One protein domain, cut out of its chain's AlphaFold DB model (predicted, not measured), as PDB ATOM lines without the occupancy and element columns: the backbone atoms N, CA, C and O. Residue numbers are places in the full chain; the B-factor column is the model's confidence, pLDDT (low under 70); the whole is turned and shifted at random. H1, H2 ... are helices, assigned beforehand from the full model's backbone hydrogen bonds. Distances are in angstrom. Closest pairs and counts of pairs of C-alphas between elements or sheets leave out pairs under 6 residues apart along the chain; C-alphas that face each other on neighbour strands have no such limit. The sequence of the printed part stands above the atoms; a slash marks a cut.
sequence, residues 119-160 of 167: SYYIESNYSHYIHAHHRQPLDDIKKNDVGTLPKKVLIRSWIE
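This is residues 119 to 160 of the 167 residues of the protein "DUF4422 domain-containing protein" of Oenococcus alcoholitolerans (UniProt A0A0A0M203). The longest helix, H2, and H1 make two sides of a small open frame, joined at one end by a tight link and running opposite ways, while the short H3 lies across the open end, near the beginning of H1. The centres of the three helices make a triangle, and residues 143 to 148 stick out at the far end of H2. The printed part has 42 residues with three named helices in the order H1, H2, H3 and no named strand; its class is all helix, with 21 residues in the helices. It is only just compact, close to loose, with a radius of gyration of the C-alphas of 10.4 A and spans of 29 by 20 by 13 A.

H2, residues 135 to 143, is close to but not clearly touching H1, residues 125 to 132. The closest C-alphas of the two are those of Tyr 129 and Arg 135, 7.7 A apart. Their lines stand at a shallow tilt of 30 degrees, opposite ways. H1 and H3, residues 151 to 154, only just touch, with 3 pairs of C-alphas within 8 A; the closest are those of Tyr 126 and Leu 154, 5.0 A apart. H2 and H3 are only just apart, their closest C-alphas 8.1 A from each other. In H1 and H2 every O i to N i+4 pair is within hydrogen-bond range; H3 is too short for such a pair, and its one O i to N i+3 pair is not within range.

H2 is 12.6 A from first to last C-alpha and begins at C-alpha 135, (-32.319, -31.563, 18.222). H1 is 10.9 A long and begins at C-alpha 125, (-21.610, -36.772, 15.376). H3 is 5.9 A long and ends at C-alpha 154, (-21.410, -37.655, 20.332).

The C-alphas farthest apart, those of Tyr 121 and Asn 144, are 29.1 A from each other. The printed part has no cut, and no link between helices is long. The mean pLDDT of the printed part is 74.7; residues 120 to 122, 144 to 154 and 157 to 159 are under 70.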
ATOM      1  N   SER A 119     -15.108 -41.071   8.580       78.75
ATOM      2  CA  SER A 119     -14.828 -39.760   9.163       78.75
ATOM      3  C   SER A 119     -15.773 -38.703   8.593       78.75
ATOM      4  O   SER A 119     -15.913 -38.579   7.375       78.75
ATOM      5  N   TYR A 120     -16.395 -37.933   9.476       67.94
ATOM      6  CA  TYR A 120     -17.017 -36.652   9.182       67.94
ATOM      7  C   TYR A 120     -15.935 -35.581   9.270       67.94
ATOM      8  O   TYR A 120     -15.284 -35.406  10.298       67.94
ATOM      9  N   TYR A 121     -15.688 -34.884   8.168       64.62
ATOM     10  CA  TYR A 121     -14.773 -33.753   8.177       64.62
ATOM     11  C   TYR A 121     -15.542 -32.533   8.682       64.62
ATOM     12  O   TYR A 121     -16.649 -32.287   8.216       64.62
ATOM     13  N   ILE A 122     -14.954 -31.786   9.622       64.25
ATOM     14  CA  ILE A 122     -15.452 -30.493  10.141       64.25
ATOM     15  C   ILE A 122     -16.610 -30.603  11.161       64.25
ATOM     16  O   ILE A 122     -16.832 -29.667  11.923       64.25
ATOM     17  N   GLU A 123     -17.273 -31.757  11.288       75.12
ATOM     18  CA  GLU A 123     -18.404 -31.954  12.211       75.12
ATOM     19  C   GLU A 123     -18.163 -33.060  13.255       75.12
ATOM     20  O   GLU A 123     -17.506 -34.071  13.005       75.12
ATOM     21  N   SER A 124     -18.749 -32.880  14.442       80.94
ATOM     22  CA  SER A 124     -18.990 -33.957  15.409       80.94
ATOM     23  C   SER A 124     -20.248 -34.749  15.037       80.94
ATOM     24  O   SER A 124     -21.138 -34.221  14.372       80.94
ATOM     25  N   ASN A 125     -20.387 -35.979  15.536       77.75
ATOM     26  CA  ASN A 125     -21.610 -36.772  15.376       77.75
ATOM     27  C   ASN A 125     -22.855 -36.014  15.875       77.75
ATOM     28  O   ASN A 125     -23.916 -36.102  15.263       77.75
ATOM     29  N   TYR A 126     -22.726 -35.229  16.952       82.81
ATOM     30  CA  TYR A 126     -23.811 -34.378  17.439       82.81
ATOM     31  C   TYR A 126     -24.178 -33.264  16.453       82.81
ATOM     32  O   TYR A 126     -25.348 -33.137  16.105       82.81
ATOM     33  N   SER A 127     -23.198 -32.469  16.004       83.44
ATOM     34  CA  SER A 127     -23.454 -31.370  15.059       83.44
ATOM     35  C   SER A 127     -24.021 -31.896  13.742       83.44
ATOM     36  O   SER A 127     -24.987 -31.343  13.233       83.44
ATOM     37  N   HIS A 128     -23.494 -33.024  13.261       83.69
ATOM     38  CA  HIS A 128     -24.000 -33.698  12.072       83.69
ATOM     39  C   HIS A 128     -25.476 -34.096  12.221       83.69
ATOM     40  O   HIS A 128     -26.292 -33.822  11.342       83.69
ATOM     41  N   TYR A 129     -25.844 -34.692  13.361       83.31
ATOM     42  CA  TYR A 129     -27.222 -35.105  13.624       83.31
ATOM     43  C   TYR A 129     -28.189 -33.917  13.663       83.31
ATOM     44  O   TYR A 129     -29.227 -33.961  13.013       83.31
ATOM     45  N   ILE A 130     -27.865 -32.845  14.394       88.81
ATOM     46  CA  ILE A 130     -28.780 -31.699  14.549       88.81
ATOM     47  C   ILE A 130     -28.925 -30.851  13.278       88.81
ATOM     48  O   ILE A 130     -29.879 -30.085  13.173       88.81
ATOM     49  N   HIS A 131     -27.996 -30.964  12.323       86.00
ATOM     50  CA  HIS A 131     -28.146 -30.357  10.998       86.00
ATOM     51  C   HIS A 131     -29.145 -31.127  10.125       86.00
ATOM     52  O   HIS A 131     -29.814 -30.528   9.287       86.00
ATOM     53  N   ALA A 132     -29.259 -32.443  10.326       82.62
ATOM     54  CA  ALA A 132     -30.141 -33.312   9.549       82.62
ATOM     55  C   ALA A 132     -31.496 -33.590  10.228       82.62
ATOM     56  O   ALA A 132     -32.458 -33.956   9.554       82.62
ATOM     57  N   HIS A 133     -31.585 -33.435  11.553       85.00
ATOM     58  CA  HIS A 133     -32.721 -33.877  12.362       85.00
ATOM     59  C   HIS A 133     -33.060 -32.902  13.493       85.00
ATOM     60  O   HIS A 133     -32.264 -32.050  13.890       85.00
ATOM     61  N   HIS A 134     -34.249 -33.073  14.079       87.88
ATOM     62  CA  HIS A 134     -34.638 -32.331  15.273       87.88
ATOM     63  C   HIS A 134     -33.677 -32.605  16.434       87.88
ATOM     64  O   HIS A 134     -33.357 -33.749  16.757       87.88
ATOM     65  N   ARG A 135     -33.259 -31.529  17.098       88.62
ATOM     66  CA  ARG A 135     -32.319 -31.563  18.222       88.62
ATOM     67  C   ARG A 135     -32.890 -32.232  19.475       88.62
ATOM     68  O   ARG A 135     -32.169 -32.943  20.169       88.62
ATOM     69  N   GLN A 136     -34.168 -31.987  19.759       88.06
ATOM     70  CA  GLN A 136     -34.798 -32.335  21.033       88.06
ATOM     71  C   GLN A 136     -34.695 -33.832  21.392       88.06
ATOM     72  O   GLN A 136     -34.221 -34.111  22.491       88.06
ATOM     73  N   PRO A 137     -34.985 -34.795  20.489       84.44
ATOM     74  CA  PRO A 137     -34.830 -36.218  20.802       84.44
ATOM     75  C   PRO A 137     -33.422 -36.603  21.281       84.44
ATOM     76  O   PRO A 137     -33.273 -37.375  22.223       84.44
ATOM     77  N   LEU A 138     -32.373 -36.039  20.669       82.56
ATOM     78  CA  LEU A 138     -30.993 -36.354  21.041       82.56
ATOM     79  C   LEU A 138     -30.599 -35.724  22.383       82.56
ATOM     80  O   LEU A 138     -29.849 -36.322  23.155       82.56
ATOM     81  N   ASP A 139     -31.104 -34.527  22.674       84.69
ATOM     82  CA  ASP A 139     -30.881 -33.867  23.961       84.69
ATOM     83  C   ASP A 139     -31.634 -34.566  25.103       84.69
ATOM     84  O   ASP A 139     -31.101 -34.660  26.209       84.69
ATOM     85  N   ASP A 140     -32.815 -35.126  24.844       84.88
ATOM     86  CA  ASP A 140     -33.566 -35.896  25.838       84.88
ATOM     87  C   ASP A 140     -32.877 -37.233  26.155       84.88
ATOM     88  O   ASP A 140     -32.753 -37.599  27.326       84.88
ATOM     89  N   ILE A 141     -32.305 -37.908  25.148       79.31
ATOM     90  CA  ILE A 141     -31.462 -39.100  25.357       79.31
ATOM     91  C   ILE A 141     -30.242 -38.770  26.233       79.31
ATOM     92  O   ILE A 141     -29.902 -39.539  27.131       79.31
ATOM     93  N   LYS A 142     -29.599 -37.610  26.027       75.38
ATOM     94  CA  LYS A 142     -28.464 -37.172  26.861       75.38
ATOM     95  C   LYS A 142     -28.850 -36.909  28.315       75.38
ATOM     96  O   LYS A 142     -28.020 -37.127  29.194       75.38
ATOM     97  N   LYS A 143     -30.043 -36.360  28.562       76.44
ATOM     98  CA  LYS A 143     -30.506 -35.992  29.910       76.44
ATOM     99  C   LYS A 143     -30.908 -37.206  30.732       76.44
ATOM    100  O   LYS A 143     -30.617 -37.247  31.920       76.44
ATOM    101  N   ASN A 144     -31.570 -38.169  30.097       68.12
ATOM    102  CA  ASN A 144     -32.199 -39.285  30.794       68.12
ATOM    103  C   ASN A 144     -31.241 -40.452  31.100       68.12
ATOM    104  O   ASN A 144     -31.691 -41.436  31.674       68.12
ATOM    105  N   ASP A 145     -29.959 -40.355  30.710       62.59
ATOM    106  CA  ASP A 145     -28.903 -41.377  30.888       62.59
ATOM    107  C   ASP A 145     -29.408 -42.814  30.672       62.59
ATOM    108  O   ASP A 145     -29.108 -43.742  31.426       62.59
ATOM    109  N   VAL A 146     -30.252 -42.985  29.646       56.81
ATOM    110  CA  VAL A 146     -30.909 -44.256  29.337       56.81
ATOM    111  C   VAL A 146     -29.844 -45.194  28.774       56.81
ATOM    112  O   VAL A 146     -29.604 -45.222  27.573       56.81
ATOM    113  N   GLY A 147     -29.148 -45.901  29.663       54.19
ATOM    114  CA  GLY A 147     -28.155 -46.915  29.324       54.19
ATOM    115  C   GLY A 147     -26.939 -46.361  28.583       54.19
ATOM    116  O   GLY A 147     -26.789 -46.575  27.385       54.19
ATOM    117  N   THR A 148     -26.046 -45.676  29.305       59.75
ATOM    118  CA  THR A 148     -24.645 -45.421  28.915       59.75
ATOM    119  C   THR A 148     -24.430 -45.080  27.439       59.75
ATOM    120  O   THR A 148     -23.611 -45.713  26.776       59.75
ATOM    121  N   LEU A 149     -25.109 -44.065  26.895       58.97
ATOM    122  CA  LEU A 149     -24.656 -43.499  25.626       58.97
ATOM    123  C   LEU A 149     -23.340 -42.778  25.939       58.97
ATOM    124  O   LEU A 149     -23.362 -41.744  26.617       58.97
ATOM    125  N   PRO A 150     -22.163 -43.312  25.555       62.34
ATOM    126  CA  PRO A 150     -20.921 -42.769  26.066       62.34
ATOM    127  C   PRO A 150     -20.829 -41.342  25.544       62.34
ATOM    128  O   PRO A 150     -20.832 -41.139  24.332       62.34
ATOM    129  N   LYS A 151     -20.712 -40.343  26.430       62.69
ATOM    130  CA  LYS A 151     -20.570 -38.922  26.035       62.69
ATOM    131  C   LYS A 151     -19.499 -38.733  24.942       62.69
ATOM    132  O   LYS A 151     -19.604 -37.848  24.100       62.69
ATOM    133  N   LYS A 152     -18.514 -39.643  24.911       66.25
ATOM    134  CA  LYS A 152     -17.455 -39.781  23.903       66.25
ATOM    135  C   LYS A 152     -17.944 -40.058  22.469       66.25
ATOM    136  O   LYS A 152     -17.231 -39.696  21.545       66.25
ATOM    137  N   VAL A 153     -19.096 -40.691  22.244       69.62
ATOM    138  CA  VAL A 153     -19.624 -41.005  20.899       69.62
ATOM    139  C   VAL A 153     -20.115 -39.746  20.191       69.62
ATOM    140  O   VAL A 153     -19.821 -39.554  19.014       69.62
ATOM    141  N   LEU A 154     -20.799 -38.856  20.911       69.94
ATOM    142  CA  LEU A 154     -21.410 -37.655  20.332       69.94
ATOM    143  C   LEU A 154     -20.389 -36.577  19.946       69.94
ATOM    144  O   LEU A 154     -20.651 -35.783  19.047       69.94
ATOM    145  N   ILE A 155     -19.224 -36.571  20.596       73.75
ATOM    146  CA  ILE A 155     -18.142 -35.603  20.354       73.75
ATOM    147  C   ILE A 155     -17.128 -36.064  19.297       73.75
ATOM    148  O   ILE A 155     -16.264 -35.287  18.903       73.75
ATOM    149  N   ARG A 156     -17.193 -37.324  18.847       77.00
ATOM    150  CA  ARG A 156     -16.293 -37.849  17.810       77.00
ATOM    151  C   ARG A 156     -16.733 -37.384  16.428       77.00
ATOM    152  O   ARG A 156     -17.917 -37.183  16.184       77.00
ATOM    153  N   SER A 157     -15.771 -37.291  15.523       69.62
ATOM    154  CA  SER A 157     -15.963 -36.983  14.105       69.62
ATOM    155  C   SER A 157     -15.960 -38.245  13.235       69.62
ATOM    156  O   SER A 157     -15.574 -38.203  12.073       69.62
ATOM    157  N   TRP A 158     -16.335 -39.407  13.783       68.31
ATOM    158  CA  TRP A 158     -16.448 -40.647  13.011       68.31
ATOM    159  C   TRP A 158     -17.543 -41.576  13.535       68.31
ATOM    160  O   TRP A 158     -17.865 -41.568  14.727       68.31
ATOM    161  N   ILE A 159     -18.057 -42.423  12.642       68.75
ATOM    162  CA  ILE A 159     -19.061 -43.457  12.929       68.75
ATOM    163  C   ILE A 159     -18.723 -44.776  12.221       68.75
ATOM    164  O   ILE A 159     -18.120 -44.792  11.144       68.75
ATOM    165  N   GLU A 160     -19.135 -45.887  12.825       70.06
ATOM    166  CA  GLU A 160     -19.174 -47.221  12.217       70.06
ATOM    167  C   GLU A 160     -20.632 -47.509  11.841       70.06
ATOM    168  O   GLU A 160     -21.445 -47.900  12.670       70.06
TER     169      GLU A 160